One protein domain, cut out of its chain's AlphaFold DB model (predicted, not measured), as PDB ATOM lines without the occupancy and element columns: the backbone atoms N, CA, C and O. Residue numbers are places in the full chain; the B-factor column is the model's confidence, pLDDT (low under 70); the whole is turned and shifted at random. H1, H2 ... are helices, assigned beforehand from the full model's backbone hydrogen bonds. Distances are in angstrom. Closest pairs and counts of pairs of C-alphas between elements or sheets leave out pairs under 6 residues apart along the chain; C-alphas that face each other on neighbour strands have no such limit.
ATOM      1  N   TRP A  66     -27.591  28.780  28.472       90.99
ATOM      2  CA  TRP A  66     -27.944  29.655  29.599       90.99
ATOM      3  C   TRP A  66     -28.550  28.906  30.799       90.99
ATOM      4  O   TRP A  66     -28.316  29.297  31.939       90.99
ATOM      5  N   TYR A  67     -29.291  27.812  30.572       90.38
ATOM      6  CA  TYR A  67     -29.874  27.030  31.664       90.38
ATOM      7  C   TYR A  67     -28.813  26.292  32.492       90.38
ATOM      8  O   TYR A  67     -29.068  26.007  33.655       90.38
ATOM      9  N   GLN A  68     -27.620  26.016  31.946       89.63
ATOM     10  CA  GLN A  68     -26.535  25.399  32.717       89.63
ATOM     11  C   GLN A  68     -26.063  26.334  33.828       89.63
ATOM     12  O   GLN A  68     -25.807  25.872  34.931       89.63
ATOM     13  N   VAL A  69     -26.052  27.655  33.599       90.74
ATOM     14  CA  VAL A  69     -25.788  28.641  34.664       90.74
ATOM     15  C   VAL A  69     -26.808  28.497  35.793       90.74
ATOM     16  O   VAL A  69     -26.436  28.491  36.961       90.74
ATOM     17  N   VAL A  70     -28.091  28.343  35.454       91.16
ATOM     18  CA  VAL A  70     -29.160  28.154  36.445       91.16
ATOM     19  C   VAL A  70     -28.959  26.849  37.222       91.16
ATOM     20  O   VAL A  70     -29.069  26.859  38.444       91.16
ATOM     21  N   ILE A  71     -28.599  25.755  36.542       89.19
ATOM     22  CA  ILE A  71     -28.289  24.464  37.176       89.19
ATOM     23  C   ILE A  71     -27.086  24.591  38.120       89.19
ATOM     24  O   ILE A  71     -27.177  24.164  39.270       89.19
ATOM     25  N   PHE A  72     -25.993  25.233  37.693       86.82
ATOM     26  CA  PHE A  72     -24.830  25.463  38.553       86.82
ATOM     27  C   PHE A  72     -25.177  26.318  39.774       86.82
ATOM     28  O   PHE A  72     -24.761  25.990  40.879       86.82
ATOM     29  N   LEU A  73     -25.975  27.379  39.613       89.82
ATOM     30  CA  LEU A  73     -26.426  28.198  40.742       89.82
ATOM     31  C   LEU A  73     -27.275  27.382  41.721       89.82
ATOM     32  O   LEU A  73     -27.045  27.447  42.926       89.82
ATOM     33  N   ILE A  74     -28.211  26.574  41.217       88.81
ATOM     34  CA  ILE A  74     -29.015  25.668  42.045       88.81
ATOM     35  C   ILE A  74     -28.119  24.676  42.796       88.81
ATOM     36  O   ILE A  74     -28.319  24.471  43.994       88.81
ATOM     37  N   SER A  75     -27.120  24.107  42.121       85.54
ATOM     38  CA  SER A  75     -26.148  23.178  42.706       85.54
ATOM     39  C   SER A  75     -25.325  23.837  43.820       85.54
ATOM     40  O   SER A  75     -25.296  23.331  44.942       85.54
ATOM     41  N   ILE A  76     -24.753  25.023  43.567       87.99
ATOM     42  CA  ILE A  76     -23.981  25.790  44.560       87.99
ATOM     43  C   ILE A  76     -24.838  26.092  45.785       87.99
ATOM     44  O   ILE A  76     -24.400  25.895  46.915       87.99
ATOM     45  N   MET A  77     -26.064  26.570  45.585       89.30
ATOM     46  CA  MET A  77     -26.915  26.897  46.719       89.30
ATOM     47  C   MET A  77     -27.382  25.659  47.489       89.30
ATOM     48  O   MET A  77     -27.471  25.720  48.711       89.30
ATOM     49  N   SER A  78     -27.649  24.540  46.807       85.00
ATOM     50  CA  SER A  78     -27.990  23.273  47.467       85.00
ATOM     51  C   SER A  78     -26.825  22.767  48.319       85.00
ATOM     52  O   SER A  78     -27.046  22.289  49.426       85.00
ATOM     53  N   TYR A  79     -25.587  22.944  47.848       85.37
ATOM     54  CA  TYR A  79     -24.391  22.656  48.636       85.37
ATOM     55  C   TYR A  79     -24.234  23.586  49.848       85.37
ATOM     56  O   TYR A  79     -23.953  23.123  50.948       85.37
ATOM     57  N   LEU A  80     -24.450  24.897  49.695       89.52
ATOM     58  CA  LEU A  80     -24.388  25.817  50.838       89.52
ATOM     59  C   LEU A  80     -25.475  25.521  51.880       89.52
ATOM     60  O   LEU A  80     -25.213  25.603  53.079       89.52
ATOM     61  N   ALA A  81     -26.682  25.176  51.427       85.57
ATOM     62  CA  ALA A  81     -27.780  24.752  52.288       85.57
ATOM     63  C   ALA A  81     -27.406  23.514  53.107       85.57
ATOM     64  O   ALA A  81     -27.730  23.437  54.289       85.57
ATOM     65  N   ASP A  82     -26.698  22.583  52.479       84.81
ATOM     66  CA  ASP A  82     -26.235  21.361  53.105       84.81
ATOM     67  C   ASP A  82     -25.221  21.611  54.225       84.81
ATOM     68  O   ASP A  82     -25.519  21.304  55.383       84.81
ATOM     69  N   ILE A  83     -24.133  22.332  53.922       87.03
ATOM     70  CA  ILE A  83     -23.141  22.765  54.921       87.03
ATOM     71  C   ILE A  83     -23.820  23.485  56.092       87.03
ATOM     72  O   ILE A  83     -23.505  23.236  57.256       87.03
ATOM     73  N   ALA A  84     -24.747  24.402  55.797       89.67
ATOM     74  CA  ALA A  84     -25.448  25.166  56.821       89.67
ATOM     75  C   ALA A  84     -26.331  24.273  57.704       89.67
ATOM     76  O   ALA A  84     -26.381  24.476  58.918       89.67
ATOM     77  N   SER A  85     -27.014  23.289  57.115       84.27
ATOM     78  CA  SER A  85     -27.891  22.369  57.840       84.27
ATOM     79  C   SER A  85     -27.117  21.442  58.782       84.27
ATOM     80  O   SER A  85     -27.533  21.273  59.933       84.27
ATOM     81  N   ASP A  86     -25.964  20.927  58.347       87.91
ATOM     82  CA  ASP A  86     -25.101  20.078  59.169       87.91
ATOM     83  C   ASP A  86     -24.396  20.895  60.260       87.91
ATOM     84  O   ASP A  86     -24.387  20.492  61.425       87.91
ATOM     85  N   ALA A  87     -23.919  22.107  59.946       91.36
ATOM     86  CA  ALA A  87     -23.362  23.024  60.944       91.36
ATOM     87  C   ALA A  87     -24.390  23.405  62.024       91.36
ATOM     88  O   ALA A  87     -24.075  23.427  63.217       91.36
ATOM     89  N   TYR A  88     -25.631  23.683  61.619       89.27
ATOM     90  CA  TYR A  88     -26.723  23.986  62.541       89.27
ATOM     91  C   TYR A  88     -27.043  22.799  63.457       89.27
ATOM     92  O   TYR A  88     -27.301  22.978  64.650       89.27
ATOM     93  N   LEU A  89     -26.987  21.581  62.923       87.11
ATOM     94  CA  LEU A  89     -27.195  20.357  63.683       87.11
ATOM     95  C   LEU A  89     -26.081  20.125  64.717       87.11
ATOM     96  O   LEU A  89     -26.390  19.839  65.874       87.11
ATOM     97  N   VAL A  90     -24.806  20.330  64.348       90.97
ATOM     98  CA  VAL A  90     -23.675  20.336  65.304       90.97
ATOM     99  C   VAL A  90     -23.928  21.353  66.414       90.97
ATOM    100  O   VAL A  90     -23.868  21.010  67.592       90.97
ATOM    101  N   TYR A  91     -24.241  22.597  66.043       91.37
ATOM    102  CA  TYR A  91     -24.492  23.678  66.995       91.37
ATOM    103  C   TYR A  91     -25.628  23.332  67.964       91.37
ATOM    104  O   TYR A  91     -25.498  23.537  69.169       91.37
ATOM    105  N   THR A  92     -26.712  22.750  67.451       85.12
ATOM    106  CA  THR A  92     -27.876  22.349  68.249       85.12
ATOM    107  C   THR A  92     -27.517  21.270  69.273       85.12
ATOM    108  O   THR A  92     -27.886  21.396  70.441       85.12
ATOM    109  N   TYR A  93     -26.757  20.244  68.884       86.89
ATOM    110  CA  TYR A  93     -26.282  19.232  69.833       86.89
ATOM    111  C   TYR A  93     -25.324  19.815  70.875       86.89
ATOM    112  O   TYR A  93     -25.384  19.445  72.046       86.89
ATOM    113  N   TYR A  94     -24.476  20.764  70.472       91.23
ATOM    114  CA  TYR A  94     -23.550  21.433  71.379       91.23
ATOM    115  C   TYR A  94     -24.282  22.220  72.477       91.23
ATOM    116  O   TYR A  94     -23.973  22.053  73.656       91.23
ATOM    117  N   ILE A  95     -25.289  23.029  72.121       90.58
ATOM    118  CA  ILE A  95     -26.060  23.814  73.105       90.58
ATOM    119  C   ILE A  95     -26.965  22.951  73.995       90.58
ATOM    120  O   ILE A  95     -27.283  23.359  75.109       90.58
ATOM    121  N   GLN A  96     -27.372  21.764  73.532       86.92
ATOM    122  CA  GLN A  96     -28.159  20.804  74.319       86.92
ATOM    123  C   GLN A  96     -27.305  20.021  75.331       86.92
ATOM    124  O   GLN A  96     -27.853  19.321  76.177       86.92
ATOM    125  N   GLY A  97     -25.974  20.152  75.278       87.86
ATOM    126  CA  GLY A  97     -25.046  19.395  76.122       87.86
ATOM    127  C   GLY A  97     -24.763  17.978  75.613       87.86
ATOM    128  O   GLY A  97     -24.007  17.237  76.243       87.86
ATOM    129  N   ASP A  98     -25.297  17.615  74.447       87.09
ATOM    130  CA  ASP A  98     -25.096  16.329  73.786       87.09
ATOM    131  C   ASP A  98     -23.774  16.313  73.003       87.09
ATOM    132  O   ASP A  98     -23.713  16.099  71.787       87.09
ATOM    133  N   TYR A  99     -22.668  16.532  73.717       91.43
ATOM    134  CA  TYR A  99     -21.336  16.662  73.121       91.43
ATOM    135  C   TYR A  99     -20.917  15.432  72.310       91.43
ATOM    136  O   TYR A  99     -20.184  15.570  71.330       91.43
ATOM    137  N   TYR A 100     -21.399  14.240  72.673       92.52
ATOM    138  CA  TYR A 100     -21.136  13.013  71.923       92.52
ATOM    139  C   TYR A 100     -21.728  13.078  70.505       92.52
ATOM    140  O   TYR A 100     -21.002  12.913  69.523       92.52
ATOM    141  N   TRP A 101     -23.021  13.403  70.384       89.06
ATOM    142  CA  TRP A 101     -23.713  13.524  69.094       89.06
ATOM    143  C   TRP A 101     -23.209  14.707  68.270       89.06
ATOM    144  O   TRP A 101     -23.036  14.586  67.053       89.06
ATOM    145  N   SER A 102     -22.895  15.817  68.944       91.29
ATOM    146  CA  SER A 102     -22.252  16.983  68.339       91.29
ATOM    147  C   SER A 102     -20.911  16.612  67.707       91.29
ATOM    148  O   SER A 102     -20.665  16.955  66.554       91.29
ATOM    149  N   SER A 103     -20.052  15.897  68.440       94.53
ATOM    150  CA  SER A 103     -18.704  15.540  67.975       94.53
ATOM    151  C   SER A 103     -18.748  14.547  66.816       94.53
ATOM    152  O   SER A 103     -17.990  14.678  65.854       94.53
ATOM    153  N   LEU A 104     -19.659  13.573  66.876       92.77
ATOM    154  CA  LEU A 104     -19.829  12.586  65.814       92.77
ATOM    155  C   LEU A 104     -20.341  13.241  64.521       92.77
ATOM    156  O   LEU A 104     -19.764  13.020  63.459       92.77
ATOM    157  N   THR A 105     -21.347  14.116  64.629       91.18
ATOM    158  CA  THR A 105     -21.865  14.892  63.488       91.18
ATOM    159  C   THR A 105     -20.782  15.789  62.890       91.18
ATOM    160  O   THR A 105     -20.570  15.797  61.682       91.18
ATOM    161  N   MET A 106     -20.026  16.494  63.736       93.80
ATOM    162  CA  MET A 106     -18.923  17.343  63.285       93.80
ATOM    163  C   MET A 106     -17.835  16.533  62.569       93.80
ATOM    164  O   MET A 106     -17.257  17.006  61.595       93.80
ATOM    165  N   THR A 107     -17.571  15.302  63.010       93.89
ATOM    166  CA  THR A 107     -16.603  14.412  62.353       93.89
ATOM    167  C   THR A 107     -17.065  14.025  60.948       93.89
ATOM    168  O   THR A 107     -16.267  14.112  60.011       93.89
ATOM    169  N   PHE A 108     -18.339  13.651  60.777       90.55
ATOM    170  CA  PHE A 108     -18.903  13.334  59.459       90.55
ATOM    171  C   PHE A 108     -19.026  14.546  58.540       90.55
ATOM    172  O   PHE A 108     -19.001  14.365  57.335       90.55
ATOM    173  N   MET A 109     -19.077  15.760  59.083       90.48
ATOM    174  CA  MET A 109     -19.008  16.994  58.300       90.48
ATOM    175  C   MET A 109     -17.561  17.314  57.868       90.48
ATOM    176  O   MET A 109     -17.274  17.585  56.705       90.48
ATOM    177  N   VAL A 110     -16.600  17.269  58.800       92.83
ATOM    178  CA  VAL A 110     -15.221  17.740  58.559       92.83
ATOM    179  C   VAL A 110     -14.389  16.748  57.742       92.83
ATOM    180  O   VAL A 110     -13.641  17.164  56.858       92.83
ATOM    181  N   VAL A 111     -14.473  15.443  58.022       92.33
ATOM    182  CA  VAL A 111     -13.607  14.443  57.366       92.33
ATOM    183  C   VAL A 111     -13.871  14.356  55.853       92.33
ATOM    184  O   VAL A 111     -12.910  14.457  55.086       92.33
ATOM    185  N   PRO A 112     -15.125  14.236  55.383       90.37
ATOM    186  CA  PRO A 112     -15.465  14.305  53.961       90.37
ATOM    187  C   PRO A 112     -15.029  15.608  53.304       90.37
ATOM    188  O   PRO A 112     -14.433  15.573  52.228       90.37
ATOM    189  N   ALA A 113     -15.246  16.746  53.969       91.00
ATOM    190  CA  ALA A 113     -14.827  18.050  53.469       91.00
ATOM    191  C   ALA A 113     -13.311  18.090  53.196       91.00
ATOM    192  O   ALA A 113     -12.886  18.464  52.098       91.00
ATOM    193  N   LEU A 114     -12.503  17.581  54.137       92.48
ATOM    194  CA  LEU A 114     -11.051  17.448  53.984       92.48
ATOM    195  C   LEU A 114     -10.663  16.510  52.837       92.48
ATOM    196  O   LEU A 114      -9.773  16.843  52.049       92.48
ATOM    197  N   LEU A 115     -11.318  15.351  52.720       91.63
ATOM    198  CA  LEU A 115     -11.059  14.394  51.640       91.63
ATOM    199  C   LEU A 115     -11.335  15.016  50.270       91.63
ATOM    200  O   LEU A 115     -10.494  14.946  49.375       91.63
ATOM    201  N   MET A 116     -12.478  15.678  50.112       89.61
ATOM    202  CA  MET A 116     -12.865  16.305  48.849       89.61
ATOM    203  C   MET A 116     -11.957  17.459  48.464       89.61
ATOM    204  O   MET A 116     -11.536  17.546  47.311       89.61
ATOM    205  N   SER A 117     -11.609  18.324  49.415       92.34
ATOM    206  CA  SER A 117     -10.664  19.407  49.154       92.34
ATOM    207  C   SER A 117      -9.290  18.863  48.779       92.34
ATOM    208  O   SER A 117      -8.635  19.425  47.904       92.34
ATOM    209  N   SER A 118      -8.877  17.736  49.365       92.12
ATOM    210  CA  SER A 118      -7.620  17.068  49.015       92.12
ATOM    211  C   SER A 118      -7.647  16.512  47.589       92.12
ATOM    212  O   SER A 118      -6.732  16.796  46.816       92.12
ATOM    213  N   PHE A 119      -8.701  15.780  47.209       92.98
ATOM    214  CA  PHE A 119      -8.852  15.244  45.851       92.98
ATOM    215  C   PHE A 119      -8.964  16.351  44.803       92.98
ATOM    216  O   PHE A 119      -8.224  16.342  43.820       92.98
ATOM    217  N   SER A 120      -9.814  17.350  45.049       93.76
ATOM    218  CA  SER A 120      -9.978  18.493  44.150       93.76
ATOM    219  C   SER A 120      -8.660  19.235  43.941       93.76
ATOM    220  O   SER A 120      -8.306  19.571  42.811       93.76
ATOM    221  N   LEU A 121      -7.902  19.473  45.014       92.80
ATOM    222  CA  LEU A 121      -6.614  20.145  44.909       92.80
ATOM    223  C   LEU A 121      -5.588  19.288  44.151       92.80
ATOM    224  O   LEU A 121      -4.823  19.824  43.350       92.80
ATOM    225  N   ALA A 122      -5.582  17.970  44.369       93.49
ATOM    226  CA  ALA A 122      -4.702  17.047  43.659       93.49
ATOM    227  C   ALA A 122      -4.956  17.056  42.144       93.49
ATOM    228  O   ALA A 122      -3.994  17.160  41.383       93.49
ATOM    229  N   TRP A 123      -6.217  17.020  41.701       92.62
ATOM    230  CA  TRP A 123      -6.552  17.134  40.276       92.62
ATOM    231  C   TRP A 123      -6.119  18.480  39.699       92.62
ATOM    232  O   TRP A 123      -5.403  18.486  38.707       92.62
ATOM    233  N   TYR A 124      -6.356  19.600  40.394       91.76
ATOM    234  CA  TYR A 124      -5.859  20.899  39.925       91.76
ATOM    235  C   TYR A 124      -4.333  20.951  39.760       91.76
ATOM    236  O   TYR A 124      -3.825  21.604  38.847       91.76
ATOM    237  N   PHE A 125      -3.574  20.282  40.633       91.39
ATOM    238  CA  PHE A 125      -2.122  20.179  40.475       91.39
ATOM    239  C   PHE A 125      -1.719  19.294  39.291       91.39
ATOM    240  O   PHE A 125      -0.736  19.603  38.610       91.39
ATOM    241  N   ILE A 126      -2.455  18.212  39.037       92.55
ATOM    242  CA  ILE A 126      -2.253  17.352  37.866       92.55
ATOM    243  C   ILE A 126      -2.538  18.145  36.584       92.55
ATOM    244  O   ILE A 126      -1.677  18.182  35.702       92.55
ATOM    245  N   ASP A 127      -3.657  18.867  36.524       90.60
ATOM    246  CA  ASP A 127      -4.060  19.681  35.372       90.60
ATOM    247  C   ASP A 127      -3.065  20.807  35.097       90.60
ATOM    248  O   ASP A 127      -2.692  21.057  33.946       90.60
ATOM    249  N   TYR A 128      -2.532  21.427  36.155       89.26
ATOM    250  CA  TYR A 128      -1.446  22.398  36.048       89.26
ATOM    251  C   TYR A 128      -0.167  21.779  35.466       89.26
ATOM    252  O   TYR A 128       0.462  22.360  34.579       89.26
ATOM    253  N   LYS A 129       0.224  20.585  35.936       91.07
ATOM    254  CA  LYS A 129       1.449  19.897  35.494       91.07
ATOM    255  C   LYS A 129       1.360  19.434  34.038       91.07
ATOM    256  O   LYS A 129       2.336  19.572  33.304       91.07
ATOM    257  N   VAL A 130       0.205  18.912  33.624       91.06
ATOM    258  CA  VAL A 130      -0.069  18.456  32.246       91.06
ATOM    259  C   VAL A 130      -0.457  19.632  31.326       91.06
ATOM    260  O   VAL A 130      -0.552  19.483  30.108       91.06
ATOM    261  N   ARG A 131      -0.586  20.846  31.885       87.00
ATOM    262  CA  ARG A 131      -0.982  22.082  31.190       87.00
ATOM    263  C   ARG A 131      -2.333  21.938  30.487       87.00
ATOM    264  O   ARG A 131      -2.475  22.423  29.369       87.00
ATOM    265  N   VAL A 132      -3.279  21.216  31.081       86.92
ATOM    266  CA  VAL A 132      -4.623  21.008  30.514       86.92
ATOM    267  C   VAL A 132      -5.369  22.342  30.456       86.92
ATOM    268  O   VAL A 132      -5.882  22.717  29.403       86.92
ATOM    269  N   ASP A 133      -5.314  23.095  31.554       82.56
ATOM    270  CA  ASP A 133      -5.938  24.408  31.689       82.56
ATOM    271  C   ASP A 133      -5.185  25.527  30.945       82.56
ATOM    272  O   ASP A 133      -3.946  25.528  30.891       82.56
ATOM    273  N   PRO A 134      -5.900  26.563  30.465       82.98
ATOM    274  CA  PRO A 134      -5.267  27.816  30.073       82.98
ATOM    275  C   PRO A 134      -4.547  28.459  31.275       82.98
ATOM    276  O   PRO A 134      -4.980  28.302  32.423       82.98
ATOM    277  N   PRO A 135      -3.463  29.226  31.050       82.69
ATOM    278  CA  PRO A 135      -2.695  29.830  32.133       82.69
ATOM    279  C   PRO A 135      -3.581  30.737  32.998       82.69
ATOM    280  O   PRO A 135      -4.134  31.735  32.537       82.69
ATOM    281  N   ARG A 136      -3.709  30.391  34.282       84.63
ATOM    282  CA  ARG A 136      -4.483  31.165  35.259       84.63
ATOM    283  C   ARG A 136      -3.610  32.213  35.944       84.63
ATOM    284  O   ARG A 136      -2.452  31.969  36.271       84.63
ATOM    285  N   SER A 137      -4.191  33.384  36.205       88.68
ATOM    286  CA  SER A 137      -3.534  34.437  36.990       88.68
ATOM    287  C   SER A 137      -3.170  33.931  38.390       88.68
ATOM    288  O   SER A 137      -3.922  33.159  38.985       88.68
ATOM    289  N   TYR A 138      -2.082  34.452  38.965       88.58
ATOM    290  CA  TYR A 138      -1.723  34.210  40.367       88.58
ATOM    291  C   TYR A 138      -2.905  34.460  41.318       88.58
ATOM    292  O   TYR A 138      -3.139  33.669  42.223       88.58
ATOM    293  N   ARG A 139      -3.725  35.491  41.049       90.78
ATOM    294  CA  ARG A 139      -4.935  35.788  41.837       90.78
ATOM    295  C   ARG A 139      -5.948  34.644  41.817       90.78
ATOM    296  O   ARG A 139      -6.521  34.334  42.854       90.78
ATOM    297  N   ALA A 140      -6.161  34.018  40.660       88.40
ATOM    298  CA  ALA A 140      -7.088  32.897  40.528       88.40
ATOM    299  C   ALA A 140      -6.597  31.684  41.331       88.40
ATOM    300  O   ALA A 140      -7.385  31.065  42.038       88.40
ATOM    301  N   TRP A 141      -5.287  31.413  41.318       91.04
ATOM    302  CA  TRP A 141      -4.683  30.397  42.182       91.04
ATOM    303  C   TRP A 141      -4.810  30.734  43.667       91.04
ATOM    304  O   TRP A 141      -5.145  29.855  44.456       91.04
ATOM    305  N   THR A 142      -4.611  31.995  44.061       91.19
ATOM    306  CA  THR A 142      -4.828  32.425  45.450       91.19
ATOM    307  C   THR A 142      -6.270  32.172  45.888       91.19
ATOM    308  O   THR A 142      -6.478  31.587  46.946       91.19
ATOM    309  N   PHE A 143      -7.264  32.550  45.074       90.31
ATOM    310  CA  PHE A 143      -8.671  32.267  45.371       90.31
ATOM    311  C   PHE A 143      -8.954  30.764  45.420       90.31
ATOM    312  O   PHE A 143      -9.573  30.299  46.370       90.31
ATOM    313  N   ARG A 144      -8.449  29.986  44.458       91.78
ATOM    314  CA  ARG A 144      -8.585  28.523  44.445       91.78
ATOM    315  C   ARG A 144      -8.060  27.913  45.745       91.78
ATOM    316  O   ARG A 144      -8.800  27.187  46.403       91.78
ATOM    317  N   LEU A 145      -6.841  28.258  46.158       91.79
ATOM    318  CA  LEU A 145      -6.237  27.767  47.402       91.79
ATOM    319  C   LEU A 145      -6.997  28.235  48.647       91.79
ATOM    320  O   LEU A 145      -7.210  27.438  49.555       91.79
ATOM    321  N   LEU A 146      -7.446  29.493  48.679       91.41
ATOM    322  CA  LEU A 146      -8.237  30.033  49.785       91.41
ATOM    323  C   LEU A 146      -9.536  29.244  49.974       91.41
ATOM    324  O   LEU A 146      -9.820  28.782  51.073       91.41
ATOM    325  N   PHE A 147     -10.305  29.052  48.902       89.71
ATOM    326  CA  PHE A 147     -11.571  28.326  48.968       89.71
ATOM    327  C   PHE A 147     -11.370  26.834  49.263       89.71
ATOM    328  O   PHE A 147     -12.177  26.268  49.990       89.71
ATOM    329  N   HIS A 148     -10.285  26.202  48.800       89.08
ATOM    330  CA  HIS A 148      -9.946  24.834  49.229       89.08
ATOM    331  C   HIS A 148      -9.573  24.778  50.714       89.08
ATOM    332  O   HIS A 148      -9.990  23.859  51.412       89.08
ATOM    333  N   GLY A 149      -8.842  25.776  51.223       85.37
ATOM    334  CA  GLY A 149      -8.540  25.899  52.650       85.37
ATOM    335  C   GLY A 149      -9.802  26.045  53.504       85.37
ATOM    336  O   GLY A 149      -9.899  25.431  54.565       85.37
ATOM    337  N   LEU A 150     -10.797  26.779  53.000       89.71
ATOM    338  CA  LEU A 150     -12.133  26.908  53.595       89.71
ATOM    339  C   LEU A 150     -13.039  25.684  53.370       89.71
ATOM    340  O   LEU A 150     -14.201  25.719  53.757       89.71
ATOM    341  N   GLN A 151     -12.528  24.614  52.756       89.11
ATOM    342  CA  GLN A 151     -13.276  23.403  52.408       89.11
ATOM    343  C   GLN A 151     -14.444  23.621  51.425       89.11
ATOM    344  O   GLN A 151     -15.400  22.857  51.369       89.11
ATOM    345  N   LEU A 152     -14.362  24.663  50.597       89.97
ATOM    346  CA  LEU A 152     -15.356  25.044  49.590       89.97
ATOM    347  C   LEU A 152     -14.905  24.672  48.168       89.97
ATOM    348  O   LEU A 152     -15.202  25.386  47.208       89.97
ATOM    349  N   ALA A 153     -14.187  23.557  48.007       91.40
ATOM    350  CA  ALA A 153     -13.699  23.090  46.707       91.40
ATOM    351  C   ALA A 153     -14.785  23.015  45.599       91.40
ATOM    352  O   ALA A 153     -14.519  23.511  44.498       91.40
ATOM    353  N   PRO A 154     -16.016  22.522  45.861       87.58
ATOM    354  CA  PRO A 154     -17.086  22.474  44.855       87.58
ATOM    355  C   PRO A 154     -17.486  23.847  44.299       87.58
ATOM    356  O   PRO A 154     -17.826  23.953  43.124       87.58
ATOM    357  N   LEU A 155     -17.402  24.917  45.106       91.91
ATOM    358  CA  LEU A 155     -17.687  26.281  44.636       91.91
ATOM    359  C   LEU A 155     -16.683  26.717  43.573       91.91
ATOM    360  O   LEU A 155     -17.067  27.330  42.581       91.91
ATOM    361  N   VAL A 156     -15.403  26.398  43.779       92.88
ATOM    362  CA  VAL A 156     -14.346  26.748  42.821       92.88
ATOM    363  C   VAL A 156     -14.548  25.986  41.518       92.88
ATOM    364  O   VAL A 156     -14.508  26.592  40.455       92.88
ATOM    365  N   ARG A 157     -14.837  24.683  41.611       92.01
ATOM    366  CA  ARG A 157     -15.106  23.804  40.463       92.01
ATOM    367  C   ARG A 157     -16.300  24.275  39.640       92.01
ATOM    368  O   ARG A 157     -16.191  24.444  38.431       92.01
ATOM    369  N   ALA A 158     -17.414  24.586  40.299       90.81
ATOM    370  CA  ALA A 158     -18.589  25.134  39.630       90.81
ATOM    371  C   ALA A 158     -18.302  26.499  38.978       90.81
ATOM    372  O   ALA A 158     -18.758  26.765  37.867       90.81
ATOM    373  N   ALA A 159     -17.520  27.365  39.634       92.87
ATOM    374  CA  ALA A 159     -17.121  28.650  39.062       92.87
ATOM    375  C   ALA A 159     -16.217  28.484  37.826       92.87
ATOM    376  O   ALA A 159     -16.412  29.194  36.837       92.87
ATOM    377  N   ASP A 160     -15.270  27.544  37.858       93.33
ATOM    378  CA  ASP A 160     -14.401  27.230  36.721       93.33
ATOM    379  C   ASP A 160     -15.187  26.594  35.562       93.33
ATOM    380  O   ASP A 160     -15.017  27.023  34.420       93.33
ATOM    381  N   ALA A 161     -16.143  25.699  35.838       92.15
ATOM    382  CA  ALA A 161     -17.054  25.153  34.830       92.15
ATOM    383  C   ALA A 161     -17.888  26.256  34.147       92.15
ATOM    384  O   ALA A 161     -17.947  26.320  32.918       92.15
ATOM    385  N   ILE A 162     -18.471  27.187  34.917       93.92
ATOM    386  CA  ILE A 162     -19.186  28.351  34.359       93.92
ATOM    387  C   ILE A 162     -18.241  29.215  33.517       93.92
ATOM    388  O   ILE A 162     -18.612  29.646  32.423       93.92
ATOM    389  N   TYR A 163     -17.028  29.480  34.007       94.26
ATOM    390  CA  TYR A 163     -16.039  30.277  33.285       94.26
ATOM    391  C   TYR A 163     -15.684  29.641  31.937       94.26
ATOM    392  O   TYR A 163     -15.746  30.328  30.916       94.26
ATOM    393  N   TYR A 164     -15.366  28.345  31.909       95.13
ATOM    394  CA  TYR A 164     -15.054  27.619  30.677       95.13
ATOM    395  C   TYR A 164     -16.258  27.545  29.736       95.13
ATOM    396  O   TYR A 164     -16.113  27.767  28.534       95.13
ATOM    397  N   GLY A 165     -17.460  27.358  30.281       94.88
ATOM    398  CA  GLY A 165     -18.706  27.426  29.530       94.88
ATOM    399  C   GLY A 165     -18.897  28.771  28.824       94.88
ATOM    400  O   GLY A 165     -19.119  28.813  27.614       94.88
ATOM    401  N   ILE A 166     -18.732  29.889  29.536       95.20
ATOM    402  CA  ILE A 166     -18.817  31.236  28.949       95.20
ATOM    403  C   ILE A 166     -17.679  31.471  27.943       95.20
ATOM    404  O   ILE A 166     -17.925  32.000  26.857       95.20
ATOM    405  N   ALA A 167     -16.450  31.059  28.267       94.80
ATOM    406  CA  ALA A 167     -15.285  31.204  27.397       94.80
ATOM    407  C   ALA A 167     -15.455  30.456  26.063       94.80
ATOM    408  O   ALA A 167     -15.104  30.996  25.015       94.80
ATOM    409  N   SER A 168     -16.098  29.281  26.072       95.28
ATOM    410  CA  SER A 168     -16.407  28.497  24.863       95.28
ATOM    411  C   SER A 168     -17.302  29.227  23.851       95.28
ATOM    412  O   SER A 168     -17.337  28.867  22.675       95.28
ATOM    413  N   ARG A 169     -18.034  30.259  24.295       94.53
ATOM    414  CA  ARG A 169     -19.013  31.016  23.498       94.53
ATOM    415  C   ARG A 169     -18.490  32.383  23.057       94.53
ATOM    416  O   ARG A 169     -19.256  33.163  22.489       94.53
ATOM    417  N   GLN A 170     -17.224  32.697  23.333       94.56
ATOM    418  CA  GLN A 170     -16.639  33.980  22.951       94.56
ATOM    419  C   GLN A 170     -16.607  34.135  21.417       94.56
ATOM    420  O   GLN A 170     -16.186  33.213  20.713       94.56
ATOM    421  N   PRO A 171     -17.048  35.286  20.874       93.58
ATOM    422  CA  PRO A 171     -16.959  35.555  19.442       93.58
ATOM    423  C   PRO A 171     -15.507  35.522  18.940       93.58
ATOM    424  O   PRO A 171     -14.605  35.992  19.626       93.58
ATOM    425  N   GLY A 172     -15.292  35.014  17.724       92.79
ATOM    426  CA  GLY A 172     -13.970  34.979  17.077       92.79
ATOM    427  C   GLY A 172     -13.105  33.766  17.430       92.79
ATOM    428  O   GLY A 172     -12.001  33.633  16.908       92.79
ATOM    429  N   LEU A 173     -13.601  32.864  18.277       93.72
ATOM    430  CA  LEU A 173     -12.899  31.641  18.635       93.72
ATOM    431  C   LEU A 173     -12.879  30.643  17.467       93.72
ATOM    432  O   LEU A 173     -13.892  30.445  16.795       93.72
ATOM    433  N   SER A 174     -11.739  29.984  17.243       94.01
ATOM    434  CA  SER A 174     -11.688  28.861  16.305       94.01
ATOM    435  C   SER A 174     -12.501  27.685  16.848       94.01
ATOM    436  O   SER A 174     -12.641  27.512  18.063       94.01
ATOM    437  N   LEU A 175     -13.008  26.842  15.948       93.87
ATOM    438  CA  LEU A 175     -13.814  25.680  16.317       93.87
ATOM    439  C   LEU A 175     -13.078  24.778  17.328       93.87
ATOM    440  O   LEU A 175     -13.664  24.349  18.322       93.87
ATOM    441  N   ARG A 176     -11.764  24.576  17.119       93.79
ATOM    442  CA  ARG A 176     -10.852  23.803  17.992       93.79
ATOM    443  C   ARG A 176     -10.784  24.366  19.400       93.79
ATOM    444  O   ARG A 176     -10.956  23.616  20.358       93.79
ATOM    445  N   VAL A 177     -10.606  25.674  19.540       93.97
ATOM    446  CA  VAL A 177     -10.494  26.290  20.865       93.97
ATOM    447  C   VAL A 177     -11.857  26.336  21.572       93.97
ATOM    448  O   VAL A 177     -11.930  26.089  22.775       93.97
ATOM    449  N   ALA A 178     -12.960  26.559  20.846       95.59
ATOM    450  CA  ALA A 178     -14.310  26.502  21.421       95.59
ATOM    451  C   ALA A 178     -14.631  25.117  21.997       95.59
ATOM    452  O   ALA A 178     -15.185  24.996  23.096       95.59
ATOM    453  N   ALA A 179     -14.237  24.064  21.281       95.26
ATOM    454  CA  ALA A 179     -14.395  22.697  21.747       95.26
ATOM    455  C   ALA A 179     -13.489  22.370  22.934       95.26
ATOM    456  O   ALA A 179     -13.962  21.747  23.876       95.26
ATOM    457  N   GLN A 180     -12.241  22.852  22.947       94.70
ATOM    458  CA  GLN A 180     -11.349  22.708  24.103       94.70
ATOM    459  C   GLN A 180     -11.960  23.321  25.370       94.70
ATOM    460  O   GLN A 180     -12.018  22.653  26.397       94.70
ATOM    461  N   TYR A 181     -12.492  24.546  25.306       96.15
ATOM    462  CA  TYR A 181     -13.183  25.150  26.452       96.15
ATOM    463  C   TYR A 181     -14.444  24.382  26.862       96.15
ATOM    464  O   TYR A 181     -14.703  24.218  28.051       96.15
ATOM    465  N   THR A 182     -15.216  23.878  25.897       95.09
ATOM    466  CA  THR A 182     -16.393  23.041  26.186       95.09
ATOM    467  C   THR A 182     -15.986  21.733  26.873       95.09
ATOM    468  O   THR A 182     -16.642  21.300  27.812       95.09
ATOM    469  N   GLN A 183     -14.876  21.123  26.463       94.41
ATOM    470  CA  GLN A 183     -14.333  19.917  27.085       94.41
ATOM    471  C   GLN A 183     -13.829  20.188  28.511       94.41
ATOM    472  O   GLN A 183     -14.149  19.419  29.411       94.41
ATOM    473  N   LEU A 184     -13.128  21.306  28.743       95.15
ATOM    474  CA  LEU A 184     -12.716  21.730  30.089       95.15
ATOM    475  C   LEU A 184     -13.920  21.960  31.009       95.15
ATOM    476  O   LEU A 184     -13.911  21.522  32.153       95.15
ATOM    477  N   MET A 185     -14.983  22.594  30.504       93.56
ATOM    478  CA  MET A 185     -16.240  22.740  31.241       93.56
ATOM    479  C   MET A 185     -16.814  21.378  31.657       93.56
ATOM    480  O   MET A 185     -17.210  21.222  32.807       93.56
ATOM    481  N   LEU A 186     -16.863  20.405  30.740       90.48
ATOM    482  CA  LEU A 186     -17.372  19.062  31.036       90.48
ATOM    483  C   LEU A 186     -16.494  18.317  32.050       90.48
ATOM    484  O   LEU A 186     -17.030  17.598  32.887       90.48
ATOM    485  N   TYR A 187     -15.170  18.484  31.991       92.11
ATOM    486  CA  TYR A 187     -14.257  17.890  32.969       92.11
ATOM    487  C   TYR A 187     -14.441  18.483  34.363       92.11
ATOM    488  O   TYR A 187     -14.557  17.726  35.320       92.11
ATOM    489  N   GLU A 188     -14.566  19.805  34.481       91.12
ATOM    490  CA  GLU A 188     -14.828  20.439  35.777       91.12
ATOM    491  C   GLU A 188     -16.193  20.050  36.358       91.12
ATOM    492  O   GLU A 188     -16.314  19.837  37.566       91.12
ATOM    493  N   ASP A 189     -17.219  19.924  35.512       88.16
ATOM    494  CA  ASP A 189     -18.546  19.458  35.931       88.16
ATOM    495  C   ASP A 189     -18.507  17.991  36.396       88.16
ATOM    496  O   ASP A 189     -19.034  17.658  37.460       88.16
ATOM    497  N   ALA A 190     -17.802  17.122  35.662       89.03
ATOM    498  CA  ALA A 190     -17.615  15.719  36.028       89.03
ATOM    499  C   ALA A 190     -16.828  15.550  37.339       89.03
ATOM    500  O   ALA A 190     -17.248  14.788  38.214       89.03
ATOM    501  N   ASP A 191     -15.731  16.288  37.512       88.99
ATOM    502  CA  ASP A 191     -14.943  16.291  38.747       88.99
ATOM    503  C   ASP A 191     -15.779  16.794  39.929       88.99
ATOM    504  O   ASP A 191     -15.765  16.196  41.010       88.99
ATOM    505  N   CYS A 192     -16.556  17.864  39.729       87.27
ATOM    506  CA  CYS A 192     -17.481  18.376  40.736       87.27
ATOM    507  C   CYS A 192     -18.507  17.306  41.134       87.27
ATOM    508  O   CYS A 192     -18.649  17.004  42.322       87.27
ATOM    509  N   ALA A 193     -19.168  16.678  40.158       85.59
ATOM    510  CA  ALA A 193     -20.138  15.611  40.389       85.59
ATOM    511  C   ALA A 193     -19.521  14.426  41.147       85.59
ATOM    512  O   ALA A 193     -20.127  13.909  42.089       85.59
ATOM    513  N   MET A 194     -18.290  14.035  40.812       87.01
ATOM    514  CA  MET A 194     -17.583  12.964  41.512       87.01
ATOM    515  C   MET A 194     -17.273  13.328  42.970       87.01
ATOM    516  O   MET A 194     -17.474  12.503  43.862       87.01
ATOM    517  N   LEU A 195     -16.858  14.567  43.248       87.38
ATOM    518  CA  LEU A 195     -16.664  15.045  44.623       87.38
ATOM    519  C   LEU A 195     -17.979  15.043  45.407       87.38
ATOM    520  O   LEU A 195     -17.989  14.642  46.567       87.38
ATOM    521  N   ARG A 196     -19.098  15.449  44.790       85.90
ATOM    522  CA  ARG A 196     -20.440  15.370  45.409       85.90
ATOM    523  C   ARG A 196     -20.868  13.941  45.701       85.90
ATOM    524  O   ARG A 196     -21.473  13.684  46.738       85.90
ATOM    525  N   LEU A 197     -20.526  13.001  44.829       85.44
ATOM    526  CA  LEU A 197     -20.795  11.589  45.065       85.44
ATOM    527  C   LEU A 197     -20.001  11.074  46.273       85.44
ATOM    528  O   LEU A 197     -20.577  10.421  47.142       85.44
ATOM    529  N   ILE A 198     -18.708  11.405  46.368       85.36
ATOM    530  CA  ILE A 198     -17.871  11.045  47.525       85.36
ATOM    531  C   ILE A 198     -18.449  11.640  48.814       85.36
ATOM    532  O   ILE A 198     -18.590  10.912  49.798       85.36
ATOM    533  N   GLU A 199     -18.835  12.918  48.808       84.22
ATOM    534  CA  GLU A 199     -19.525  13.579  49.927       84.22
ATOM    535  C   GLU A 199     -20.761  12.793  50.366       84.22
ATOM    536  O   GLU A 199     -20.900  12.440  51.531       84.22
ATOM    537  N   CYS A 200     -21.627  12.440  49.414       85.35
ATOM    538  CA  CYS A 200     -22.888  11.764  49.689       85.35
ATOM    539  C   CYS A 200     -22.685  10.449  50.457       85.35
ATOM    540  O   CYS A 200     -23.407  10.146  51.412       85.35
ATOM    541  N   PHE A 201     -21.672   9.670  50.076       87.23
ATOM    542  CA  PHE A 201     -21.366   8.403  50.740       87.23
ATOM    543  C   PHE A 201     -20.595   8.562  52.053       87.23
ATOM    544  O   PHE A 201     -20.754   7.722  52.938       87.23
ATOM    545  N   THR A 202     -19.758   9.589  52.186       89.51
ATOM    546  CA  THR A 202     -18.857   9.750  53.342       89.51
ATOM    547  C   THR A 202     -19.421  10.650  54.443       89.51
ATOM    548  O   THR A 202     -19.109  10.432  55.611       89.51
ATOM    549  N   GLU A 203     -20.282  11.605  54.093       88.55
ATOM    550  CA  GLU A 203     -21.000  12.510  54.995       88.55
ATOM    551  C   GLU A 203     -22.475  12.108  55.073       88.55
ATOM    552  O   GLU A 203     -22.930  11.610  56.103       88.55
TER     553      GLU A 203
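Overview. This is residues 66 to 203 of the 264 residues of the protein "XK-related protein" of Schistosoma mansoni (UniProt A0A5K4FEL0). Long helices H1 and H2 make a V; H4 sits in its open mouth with H5 beside it, and short H3 packs on H4. This all-helix bundle of five named helices, H1 to H5, is up and down, each running against the one before. The 138 printed residues are only just loose, close to compact: radius of gyration of the C-alphas 17.4 A, spans 62 by 32 by 26 A.

Arrangement. H2, residues 99 to 130, touches H1, residues 66 to 95; their closest C-alphas, Ser 102 and Val 90, are 4.7 A apart. H4, residues 153 to 167, touches H5, residues 175 to 203, opposite ways at a shallow tilt of 18 degrees; closest C-alphas Ala 161 and Met 185, 4.4 A. H3, residues 138 to 149, is apart from H1 and H5. Every O i to N i+4 pair is within hydrogen-bond range in H3, H4 and H5, 25 of 26 in H1, 26 of 28 in H2.

Along the chain. H2 measures 46.1 A, H1 43.9 A, H5 41.5 A. C-alpha 66 is at (-27.944, 29.655, 29.599), C-alpha 203 at (-21.000, 12.510, 54.995).

Size, cuts and confidence. The printed part has no cut and no long link. Residues 171 to 176 stand free. No printed residue is under 70 in pLDDT.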